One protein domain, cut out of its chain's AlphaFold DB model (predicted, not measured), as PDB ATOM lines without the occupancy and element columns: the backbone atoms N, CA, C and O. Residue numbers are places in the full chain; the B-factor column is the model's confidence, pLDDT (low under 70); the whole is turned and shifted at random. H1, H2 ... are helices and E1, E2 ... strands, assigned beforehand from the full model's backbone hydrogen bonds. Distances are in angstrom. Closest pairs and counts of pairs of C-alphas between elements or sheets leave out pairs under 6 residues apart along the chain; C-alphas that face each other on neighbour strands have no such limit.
ATOM      1  N   ARG A   9      34.790  16.515  16.998       72.62
ATOM      2  CA  ARG A   9      35.534  16.775  15.758       72.62
ATOM      3  C   ARG A   9      34.872  16.160  14.520       72.62
ATOM      4  O   ARG A   9      34.898  16.794  13.475       72.62
ATOM      5  N   LYS A  10      34.265  14.971  14.625       74.62
ATOM      6  CA  LYS A  10      33.550  14.323  13.511       74.62
ATOM      7  C   LYS A  10      32.238  15.039  13.198       74.62
ATOM      8  O   LYS A  10      31.986  15.326  12.037       74.62
ATOM      9  N   LEU A  11      31.473  15.403  14.230       73.88
ATOM     10  CA  LEU A  11      30.247  16.197  14.070       73.88
ATOM     11  C   LEU A  11      30.549  17.569  13.462       73.88
ATOM     12  O   LEU A  11      29.833  18.025  12.579       73.88
ATOM     13  N   LYS A  12      31.649  18.202  13.890       77.25
ATOM     14  CA  LYS A  12      32.116  19.455  13.298       77.25
ATOM     15  C   LYS A  12      32.502  19.281  11.831       77.25
ATOM     16  O   LYS A  12      32.035  20.049  11.008       77.25
ATOM     17  N   ALA A  13      33.294  18.261  11.499       80.06
ATOM     18  CA  ALA A  13      33.682  17.995  10.116       80.06
ATOM     19  C   ALA A  13      32.467  17.713   9.218       80.06
ATOM     20  O   ALA A  13      32.438  18.117   8.061       80.06
ATOM     21  N   GLU A  14      31.447  17.033   9.736       76.44
ATOM     22  CA  GLU A  14      30.200  16.804   9.011       76.44
ATOM     23  C   GLU A  14      29.393  18.098   8.833       76.44
ATOM     24  O   GLU A  14      28.975  18.404   7.719       76.44
ATOM     25  N   ALA A  15      29.250  18.902   9.889       79.88
ATOM     26  CA  ALA A  15      28.591  20.205   9.821       79.88
ATOM     27  C   ALA A  15      29.304  21.176   8.863       79.88
ATOM     28  O   ALA A  15      28.637  21.864   8.094       79.88
ATOM     29  N   ASP A  16      30.639  21.202   8.874       82.19
ATOM     30  CA  ASP A  16      31.456  22.010   7.966       82.19
ATOM     31  C   ASP A  16      31.263  21.544   6.508       82.19
ATOM     32  O   ASP A  16      31.029  22.365   5.627       82.19
ATOM     33  N   ASN A  17      31.237  20.229   6.245       81.44
ATOM     34  CA  ASN A  17      30.961  19.695   4.903       81.44
ATOM     35  C   ASN A  17      29.552  20.047   4.398       81.44
ATOM     36  O   ASN A  17      29.372  20.367   3.222       81.44
ATOM     37  N   ILE A  18      28.540  19.989   5.268       79.25
ATOM     38  CA  ILE A  18      27.169  20.368   4.908       79.25
ATOM     39  C   ILE A  18      27.090  21.876   4.647       79.25
ATOM     40  O   ILE A  18      26.478  22.290   3.664       79.25
ATOM     41  N   ALA A  19      27.738  22.696   5.476       81.06
ATOM     42  CA  ALA A  19      27.790  24.142   5.288       81.06
ATOM     43  C   ALA A  19      28.460  24.528   3.962       81.06
ATOM     44  O   ALA A  19      27.907  25.343   3.219       81.06
ATOM     45  N   ALA A  20      29.592  23.897   3.632       82.50
ATOM     46  CA  ALA A  20      30.283  24.079   2.360       82.50
ATOM     47  C   ALA A  20      29.356  23.771   1.175       82.50
ATOM     48  O   ALA A  20      29.215  24.586   0.261       82.50
ATOM     49  N   ARG A  21      28.639  22.639   1.231       77.06
ATOM     50  CA  ARG A  21      27.669  22.244   0.197       77.06
ATOM     51  C   ARG A  21      26.503  23.217   0.079       77.06
ATOM     52  O   ARG A  21      26.187  23.649  -1.022       77.06
ATOM     53  N   LEU A  22      25.887  23.622   1.191       77.44
ATOM     54  CA  LEU A  22      24.788  24.597   1.180       77.44
ATOM     55  C   LEU A  22      25.223  25.934   0.570       77.44
ATOM     56  O   LEU A  22      24.458  26.561  -0.164       77.44
ATOM     57  N   LYS A  23      26.463  26.358   0.827       80.00
ATOM     58  CA  LYS A  23      27.006  27.603   0.285       80.00
ATOM     59  C   LYS A  23      27.351  27.499  -1.201       80.00
ATOM     60  O   LYS A  23      27.045  28.428  -1.949       80.00
ATOM     61  N   ALA A  24      27.913  26.373  -1.637       77.69
ATOM     62  CA  ALA A  24      28.119  26.055  -3.050       77.69
ATOM     63  C   ALA A  24      26.780  26.058  -3.815       77.69
ATOM     64  O   ALA A  24      26.606  26.774  -4.806       77.69
ATOM     65  N   LEU A  25      25.768  25.391  -3.257       72.81
ATOM     66  CA  LEU A  25      24.401  25.369  -3.780       72.81
ATOM     67  C   LEU A  25      23.767  26.769  -3.847       72.81
ATOM     68  O   LEU A  25      23.099  27.109  -4.828       72.81
ATOM     69  N   ALA A  26      23.996  27.614  -2.838       71.69
ATOM     70  CA  ALA A  26      23.526  28.999  -2.834       71.69
ATOM     71  C   ALA A  26      24.209  29.858  -3.914       71.69
ATOM     72  O   ALA A  26      23.564  30.748  -4.475       71.69
ATOM     73  N   ARG A  27      25.479  29.572  -4.237       72.44
ATOM     74  CA  ARG A  27      26.244  30.219  -5.319       72.44
ATOM     75  C   ARG A  27      25.857  29.736  -6.718       72.44
ATOM     76  O   ARG A  27      26.129  30.438  -7.683       72.44
ATOM     77  N   GLY A  28      25.168  28.600  -6.834       64.75
ATOM     78  CA  GLY A  28      24.818  28.011  -8.131       64.75
ATOM     79  C   GLY A  28      25.805  26.989  -8.653       64.75
ATOM     80  O   GLY A  28      25.666  26.579  -9.801       64.75
ATOM     81  N   GLU A  29      26.724  26.523  -7.811       63.97
ATOM     82  CA  GLU A  29      27.443  25.289  -8.091       63.97
ATOM     83  C   GLU A  29      26.466  24.121  -7.929       63.97
ATOM     84  O   GLU A  29      25.874  23.907  -6.869       63.97
ATOM     85  N   VAL A  30      26.226  23.421  -9.039       55.22
ATOM     86  CA  VAL A  30      25.356  22.248  -9.090       55.22
ATOM     87  C   VAL A  30      26.073  21.122  -8.360       55.22
ATOM     88  O   VAL A  30      27.078  20.601  -8.839       55.22
ATOM     89  N   ASP A  31      25.566  20.769  -7.184       54.12
ATOM     90  CA  ASP A  31      26.084  19.634  -6.434       54.12
ATOM     91  C   ASP A  31      25.732  18.352  -7.211       54.12
ATOM     92  O   ASP A  31      24.561  18.024  -7.419       54.12
ATOM     93  N   VAL A  32      26.760  17.637  -7.675       48.38
ATOM     94  CA  VAL A  32      26.678  16.395  -8.479       48.38
ATOM     95  C   VAL A  32      25.913  15.282  -7.735       48.38
ATOM     96  O   VAL A  32      25.535  14.265  -8.311       48.38
ATOM     97  N   SER A  33      25.642  15.486  -6.444       50.03
ATOM     98  CA  SER A  33      24.972  14.548  -5.552       50.03
ATOM     99  C   SER A  33      23.447  14.717  -5.454       50.03
ATOM    100  O   SER A  33      22.848  14.089  -4.578       50.03
ATOM    101  N   ASP A  34      22.806  15.515  -6.318       49.62
ATOM    102  CA  ASP A  34      21.341  15.664  -6.365       49.62
ATOM    103  C   ASP A  34      20.695  15.000  -7.604       49.62
ATOM    104  O   ASP A  34      20.196  15.681  -8.503       49.62
ATOM    105  N   PRO A  35      20.646  13.653  -7.665       44.97
ATOM    106  CA  PRO A  35      20.007  12.919  -8.760       44.97
ATOM    107  C   PRO A  35      18.475  13.087  -8.803       44.97
ATOM    108  O   PRO A  35      17.833  12.559  -9.706       44.97
ATOM    109  N   ALA A  36      17.872  13.798  -7.840       49.25
ATOM    110  CA  ALA A  36      16.425  13.976  -7.718       49.25
ATOM    111  C   ALA A  36      15.938  15.414  -7.999       49.25
ATOM    112  O   ALA A  36      14.738  15.666  -7.901       49.25
ATOM    113  N   GLY A  37      16.832  16.362  -8.314       54.69
ATOM    114  CA  GLY A  37      16.461  17.758  -8.593       54.69
ATOM    115  C   GLY A  37      15.832  18.494  -7.401       54.69
ATOM    116  O   GLY A  37      15.108  19.479  -7.582       54.69
ATOM    117  N   LYS A  38      16.083  18.030  -6.169       60.62
ATOM    118  CA  LYS A  38      15.477  18.589  -4.951       60.62
ATOM    119  C   LYS A  38      15.997  19.987  -4.638       60.62
ATOM    120  O   LYS A  38      15.251  20.794  -4.101       60.62
ATOM    121  N   VAL A  39      17.223  20.306  -5.032       59.47
ATOM    122  CA  VAL A  39      17.842  21.632  -4.954       59.47
ATOM    123  C   VAL A  39      17.144  22.610  -5.892       59.47
ATOM    124  O   VAL A  39      16.875  23.742  -5.497       59.47
ATOM    125  N   ALA A  40      16.820  22.196  -7.120       58.75
ATOM    126  CA  ALA A  40      16.094  23.046  -8.064       58.75
ATOM    127  C   ALA A  40      14.664  23.321  -7.567       58.75
ATOM    128  O   ALA A  40      14.206  24.462  -7.597       58.75
ATOM    129  N   ALA A  41      14.000  22.304  -7.008       61.19
ATOM    130  CA  ALA A  41      12.697  22.457  -6.361       61.19
ATOM    131  C   ALA A  41      12.759  23.307  -5.073       61.19
ATOM    132  O   ALA A  41      11.852  24.093  -4.812       61.19
ATOM    133  N   ALA A  42      13.833  23.192  -4.288       63.09
ATOM    134  CA  ALA A  42      14.079  24.004  -3.096       63.09
ATOM    135  C   ALA A  42      14.370  25.468  -3.446       63.09
ATOM    136  O   ALA A  42      13.934  26.375  -2.745       63.09
ATOM    137  N   ARG A  43      15.068  25.738  -4.556       63.50
ATOM    138  CA  ARG A  43      15.238  27.108  -5.068       63.50
ATOM    139  C   ARG A  43      13.902  27.761  -5.416       63.50
ATOM    140  O   ARG A  43      13.756  28.955  -5.194       63.50
ATOM    141  N   ALA A  44      12.935  26.986  -5.904       65.44
ATOM    142  CA  ALA A  44      11.583  27.472  -6.170       65.44
ATOM    143  C   ALA A  44      10.737  27.682  -4.895       65.44
ATOM    144  O   ALA A  44       9.715  28.356  -4.961       65.44
ATOM    145  N   LYS A  45      11.140  27.116  -3.748       67.38
ATOM    146  CA  LYS A  45      10.386  27.151  -2.482       67.38
ATOM    147  C   LYS A  45      10.946  28.101  -1.421       67.38
ATOM    148  O   LYS A  45      10.467  28.073  -0.297       67.38
ATOM    149  N   GLU A  46      11.951  28.917  -1.740       75.81
ATOM    150  CA  GLU A  46      12.627  29.844  -0.804       75.81
ATOM    151  C   GLU A  46      13.308  29.187   0.423       75.81
ATOM    152  O   GLU A  46      14.127  29.829   1.087       75.81
ATOM    153  N   SER A  47      13.101  27.889   0.662       75.44
ATOM    154  CA  SER A  47      13.765  27.070   1.675       75.44
ATOM    155  C   SER A  47      14.367  25.792   1.086       75.44
ATOM    156  O   SER A  47      13.908  25.254   0.076       75.44
ATOM    157  N   ILE A  48      15.427  25.294   1.725       77.31
ATOM    158  CA  ILE A  48      16.021  23.988   1.445       77.31
ATOM    159  C   ILE A  48      15.918  23.094   2.673       77.31
ATOM    160  O   ILE A  48      16.321  23.456   3.779       77.31
ATOM    161  N   THR A  49      15.396  21.890   2.464       78.12
ATOM    162  CA  THR A  49      15.434  20.831   3.467       78.12
ATOM    163  C   THR A  49      16.645  19.948   3.208       78.12
ATOM    164  O   THR A  49      16.756  19.345   2.139       78.12
ATOM    165  N   PHE A  50      17.534  19.827   4.189       75.00
ATOM    166  CA  PHE A  50      18.671  18.915   4.141       75.00
ATOM    167  C   PHE A  50      18.592  17.888   5.270       75.00
ATOM    168  O   PHE A  50      18.100  18.152   6.366       75.00
ATOM    169  N   GLY A  51      19.036  16.673   4.960       72.88
ATOM    170  CA  GLY A  51      19.129  15.579   5.916       72.88
ATOM    171  C   GLY A  51      20.548  15.476   6.455       72.88
ATOM    172  O   GLY A  51      21.480  15.273   5.683       72.88
ATOM    173  N   VAL A  52      20.703  15.576   7.766       74.44
ATOM    174  CA  VAL A  52      21.917  15.188   8.479       74.44
ATOM    175  C   VAL A  52      21.786  13.708   8.823       74.44
ATOM    176  O   VAL A  52      20.876  13.321   9.556       74.44
ATOM    177  N   VAL A  53      22.659  12.866   8.275       69.12
ATOM    178  CA  VAL A  53      22.604  11.418   8.502       69.12
ATOM    179  C   VAL A  53      23.472  11.071   9.705       69.12
ATOM    180  O   VAL A  53      24.691  10.995   9.597       69.12
ATOM    181  N   MET A  54      22.835  10.825  10.845       69.81
ATOM    182  CA  MET A  54      23.486  10.219  12.003       69.81
ATOM    183  C   MET A  54      23.235   8.709  11.994       69.81
ATOM    184  O   MET A  54      22.277   8.227  11.387       69.81
ATOM    185  N   ASP A  55      24.101   7.950  12.659       63.81
ATOM    186  CA  ASP A  55      24.016   6.483  12.669       63.81
ATOM    187  C   ASP A  55      22.728   5.976  13.349       63.81
ATOM    188  O   ASP A  55      22.257   4.886  13.037       63.81
ATOM    189  N   ASP A  56      22.150   6.758  14.267       64.44
ATOM    190  CA  ASP A  56      20.906   6.460  14.984       64.44
ATOM    191  C   ASP A  56      19.653   7.043  14.311       64.44
ATOM    192  O   ASP A  56      18.556   6.508  14.485       64.44
ATOM    193  N   LYS A  57      19.787   8.137  13.551       66.00
ATOM    194  CA  LYS A  57      18.654   8.835  12.926       66.00
ATOM    195  C   LYS A  57      19.075   9.776  11.805       66.00
ATOM    196  O   LYS A  57      20.169  10.329  11.791       66.00
ATOM    197  N   ILE A  58      18.138  10.051  10.901       73.75
ATOM    198  CA  ILE A  58      18.285  11.117   9.906       73.75
ATOM    199  C   ILE A  58      17.552  12.357  10.411       73.75
ATOM    200  O   ILE A  58      16.327  12.379  10.522       73.75
ATOM    201  N   LEU A  59      18.318  13.403  10.686       73.44
ATOM    202  CA  LEU A  59      17.846  14.715  11.095       73.44
ATOM    203  C   LEU A  59      17.457  15.526   9.860       73.44
ATOM    204  O   LEU A  59      18.321  15.973   9.114       73.44
ATOM    205  N   LYS A  60      16.159  15.712   9.621       80.38
ATOM    206  CA  LYS A  60      15.679  16.595   8.551       80.38
ATOM    207  C   LYS A  60      15.576  18.012   9.088       80.38
ATOM    208  O   LYS A  60      14.783  18.270   9.987       80.38
ATOM    209  N   ILE A  61      16.372  18.904   8.525       78.75
ATOM    210  CA  ILE A  61      16.419  20.311   8.893       78.75
ATOM    211  C   ILE A  61      15.964  21.118   7.686       78.75
ATOM    212  O   ILE A  61      16.474  20.930   6.584       78.75
ATOM    213  N   GLU A  62      15.013  22.018   7.896       81.94
ATOM    214  CA  GLU A  62      14.614  23.008   6.903       81.94
ATOM    215  C   GLU A  62      15.270  24.353   7.218       81.94
ATOM    216  O   GLU A  62      15.215  24.825   8.352       81.94
ATOM    217  N   MET A  63      15.904  24.964   6.214       79.69
ATOM    218  CA  MET A  63      16.538  26.271   6.342       79.69
ATOM    219  C   MET A  63      16.205  27.163   5.137       79.69
ATOM    220  O   MET A  63      16.351  26.718   3.996       79.69
ATOM    221  N   PRO A  64      15.802  28.428   5.352       84.56
ATOM    222  CA  PRO A  64      15.600  29.386   4.268       84.56
ATOM    223  C   PRO A  64      16.897  29.690   3.505       84.56
ATOM    224  O   PRO A  64      17.966  29.842   4.102       84.56
ATOM    225  N   TRP A  65      16.808  29.883   2.186       81.12
ATOM    226  CA  TRP A  65      17.962  30.301   1.377       81.12
ATOM    227  C   TRP A  65      18.495  31.678   1.776       81.12
ATOM    228  O   TRP A  65      19.697  31.915   1.670       81.12
ATOM    229  N   ALA A  66      17.622  32.570   2.255       81.06
ATOM    230  CA  ALA A  66      18.018  33.872   2.787       81.06
ATOM    231  C   ALA A  66      19.007  33.705   3.949       81.06
ATOM    232  O   ALA A  66      20.098  34.267   3.918       81.06
ATOM    233  N   THR A  67      18.695  32.813   4.890       81.00
ATOM    234  CA  THR A  67      19.554  32.488   6.032       81.00
ATOM    235  C   THR A  67      20.897  31.899   5.595       81.00
ATOM    236  O   THR A  67      21.931  32.254   6.150       81.00
ATOM    237  N   ILE A  68      20.919  31.051   4.560       80.44
ATOM    238  CA  ILE A  68      22.163  30.481   4.006       80.44
ATOM    239  C   ILE A  68      23.030  31.554   3.326       80.44
ATOM    240  O   ILE A  68      24.261  31.482   3.366       80.44
ATOM    241  N   ARG A  69      22.403  32.549   2.689       79.31
ATOM    242  CA  ARG A  69      23.105  33.677   2.058       79.31
ATOM    243  C   ARG A  69      23.656  34.657   3.089       79.31
ATOM    244  O   ARG A  69      24.776  35.130   2.914       79.31
ATOM    245  N   GLU A  70      22.892  34.933   4.139       83.50
ATOM    246  CA  GLU A  70      23.275  35.841   5.222       83.50
ATOM    247  C   GLU A  70      24.350  35.239   6.133       83.50
ATOM    248  O   GLU A  70      25.303  35.922   6.510       83.50
ATOM    249  N   LEU A  71      24.239  33.951   6.469       81.69
ATOM    250  CA  LEU A  71      25.197  33.295   7.350       81.69
ATOM    251  C   LEU A  71      26.502  32.960   6.626       81.69
ATOM    252  O   LEU A  71      26.543  32.499   5.481       81.69
ATOM    253  N   SER A  72      27.617  33.141   7.334       82.12
ATOM    254  CA  SER A  72      28.917  32.617   6.917       82.12
ATOM    255  C   SER A  72      28.918  31.082   6.966       82.12
ATOM    256  O   SER A  72      28.106  30.472   7.655       82.12
ATOM    257  N   GLU A  73      29.834  30.441   6.240       78.44
ATOM    258  CA  GLU A  73      29.961  28.971   6.252       78.44
ATOM    259  C   GLU A  73      30.174  28.437   7.678       78.44
ATOM    260  O   GLU A  73      29.491  27.514   8.113       78.44
ATOM    261  N   ALA A  74      31.017  29.124   8.454       78.81
ATOM    262  CA  ALA A  74      31.225  28.849   9.872       78.81
ATOM    263  C   ALA A  74      29.970  29.100  10.733       78.81
ATOM    264  O   ALA A  74      29.767  28.429  11.740       78.81
ATOM    265  N   GLY A  75      29.123  30.063  10.355       81.69
ATOM    266  CA  GLY A  75      27.845  30.321  11.021       81.69
ATOM    267  C   GLY A  75      26.845  29.186  10.801       81.69
ATOM    268  O   GLY A  75      26.216  28.730  11.753       81.69
ATOM    269  N   ILE A  76      26.757  28.679   9.569       82.81
ATOM    270  CA  ILE A  76      25.918  27.523   9.227       82.81
ATOM    271  C   ILE A  76      26.433  26.272   9.940       82.81
ATOM    272  O   ILE A  76      25.644  25.548  10.543       82.81
ATOM    273  N   SER A  77      27.747  26.032   9.944       80.00
ATOM    274  CA  SER A  77      28.297  24.852  10.611       80.00
ATOM    275  C   SER A  77      28.120  24.909  12.128       80.00
ATOM    276  O   SER A  77      27.706  23.918  12.728       80.00
ATOM    277  N   ALA A  78      28.315  26.073  12.758       80.94
ATOM    278  CA  ALA A  78      28.027  26.268  14.178       80.94
ATOM    279  C   ALA A  78      26.539  26.059  14.502       80.94
ATOM    280  O   ALA A  78      26.215  25.440  15.519       80.94
ATOM    281  N   TRP A  79      25.641  26.528  13.632       83.50
ATOM    282  CA  TRP A  79      24.200  26.339  13.783       83.50
ATOM    283  C   TRP A  79      23.813  24.857  13.684       83.50
ATOM    284  O   TRP A  79      23.136  24.344  14.574       83.50
ATOM    285  N   ILE A  80      24.322  24.134  12.676       80.44
ATOM    286  CA  ILE A  80      24.098  22.687  12.510       80.44
ATOM    287  C   ILE A  80      24.653  21.921  13.714       80.44
ATOM    288  O   ILE A  80      23.987  21.040  14.247       80.44
ATOM    289  N   LEU A  81      25.846  22.285  14.189       80.12
ATOM    290  CA  LEU A  81      26.484  21.647  15.339       80.12
ATOM    291  C   LEU A  81      25.681  21.886  16.627       80.12
ATOM    292  O   LEU A  81      25.533  20.966  17.431       80.12
ATOM    293  N   LYS A  82      25.111  23.084  16.812       79.69
ATOM    294  CA  LYS A  82      24.179  23.364  17.914       79.69
ATOM    295  C   LYS A  82      22.913  22.517  17.794       79.69
ATOM    296  O   LYS A  82      22.509  21.924  18.783       79.69
ATOM    297  N   HIS A  83      22.356  22.381  16.594       76.69
ATOM    298  CA  HIS A  83      21.158  21.573  16.355       76.69
ATOM    299  C   HIS A  83      21.406  20.072  16.600       76.69
ATOM    300  O   HIS A  83      20.605  19.402  17.248       76.69
ATOM    301  N   MET A  84      22.566  19.556  16.174       72.75
ATOM    302  CA  MET A  84      23.039  18.205  16.506       72.75
ATOM    303  C   MET A  84      23.232  18.018  18.021       72.75
ATOM    304  O   MET A  84      23.008  16.925  18.536       72.75
ATOM    305  N   ARG A  85      23.657  19.066  18.748       71.19
ATOM    306  CA  ARG A  85      23.812  19.041  20.213       71.19
ATOM    307  C   ARG A  85      22.479  19.095  20.954       71.19
ATOM    308  O   ARG A  85      22.287  18.298  21.857       71.19
ATOM    309  N   GLU A  86      21.566  19.984  20.587       67.56
ATOM    310  CA  GLU A  86      20.247  20.084  21.231       67.56
ATOM    311  C   GLU A  86      19.472  18.768  21.075       67.56
ATOM    312  O   GLU A  86      18.904  18.251  22.028       67.56
ATOM    313  N   GLN A  87      19.570  18.127  19.910       60.53
ATOM    314  CA  GLN A  87      19.013  16.791  19.669       60.53
ATOM    315  C   GLN A  87      19.701  15.652  20.436       60.53
ATOM    316  O   GLN A  87      19.149  14.549  20.478       60.53
ATOM    317  N   ARG A  88      20.887  15.892  21.010       57.16
ATOM    318  CA  ARG A  88      21.569  14.967  21.926       57.16
ATOM    319  C   ARG A  88      21.009  15.073  23.347       57.16
ATOM    320  O   ARG A  88      20.924  14.044  24.003       57.16
ATOM    321  N   ASP A  89      20.614  16.266  23.792       52.16
ATOM    322  CA  ASP A  89      20.047  16.484  25.136       52.16
ATOM    323  C   ASP A  89      18.573  16.063  25.256       52.16
ATOM    324  O   ASP A  89      18.102  15.783  26.352       52.16
ATOM    325  N   VAL A  90      17.835  15.969  24.144       49.94
ATOM    326  CA  VAL A  90      16.407  15.578  24.151       49.94
ATOM    327  C   VAL A  90      16.196  14.072  24.400       49.94
ATOM    328  O   VAL A  90      15.071  13.638  24.634       49.94
ATOM    329  N   VAL A  91      17.254  13.255  24.396       44.47
ATOM    330  CA  VAL A  91      17.173  11.840  24.800       44.47
ATOM    331  C   VAL A  91      17.450  11.740  26.301       44.47
ATOM    332  O   VAL A  91      18.543  11.338  26.705       44.47
TER     333      VAL A  91
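Overview. This is residues 9 to 91 of the 92 residues of an uncharacterized protein of Hyphomicrobium sp. (UniProt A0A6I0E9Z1). Two long helices, H1 and H4, pack together at a steep tilt and cover one face of a two-stranded hairpin, E1 and E2, whose other face is bare. H1 runs nearest E1 and H4 nearest E2, while two short helices, H2 and H3, sit at the end of the hairpin where E1 begins and E2 ends. The printed part has 83 residues, with four named helices and two named strands in the order H1, H2, E1, E2, H3, H4; the sheet, of order E1 - E2, is antiparallel, and the class is mixed, helices and strands. The whole is compact, with a radius of gyration of the C-alphas of 12.6 A and spans of 35 by 25 by 20 A.

Along the chain. H1, residues 9 to 27, begins at C-alpha 9 at (35.534, 16.775, 15.758) and is 26.7 A long from first to last C-alpha. H2, residues 38 to 43, is 8.5 A long. E1, residues 47 to 53, begins at C-alpha 47 at (13.765, 27.070, 1.675) and is 19.2 A long. E2, residues 58 to 64, is 19.3 A long. H3, residues 65 to 70, is 8.6 A long. H4, residues 73 to 89, is 24.7 A long and ends at C-alpha 89 at (20.047, 16.484, 25.136).

Arrangement. H1 and H4 touch at a steep tilt of 47 degrees, opposite ways; their closest C-alphas, of Ala 15 and Ser 77, are 4.7 A apart. H1 touches H3 with residues 22 to 26 alone, about perpendicular at 76 degrees, the closest C-alphas being those of Lys 23 and Ile 68, 6.8 A apart. H1 and H2 are close but not clearly touching, with the C-alphas of Leu 25 and Val 39 closest at 7.6 A. E1 and E2 form a hairpin, antiparallel at 158 degrees; N 50 and O 61 are 2.8 A apart and N 61 and O 50 are 2.9 A apart, both within hydrogen-bond range. H1 and E1 are near each other, with 10 pairs of C-alphas within 10 A, and E2 and H4 are near each other, with 6 such pairs. The closest C-alphas of H2 and E1, of Ala 42 and Ile 48, are 4.9 A apart. H2 and H4 are apart. In H1, H2, H3 and H4 every O i to N i+4 pair is within hydrogen-bond range.

Size, cuts and confidence. The two C-alphas farthest apart, of Gly 28 and Val 91, are 37.5 A apart. The printed part has no cut. No link is long; the link from H1 to H2, of 10 residues, is short, and the other four are tight. The mean pLDDT of the printed part is 71.4, and residues 28 to 45, 53 to 57 and 86 to 91 are under 70.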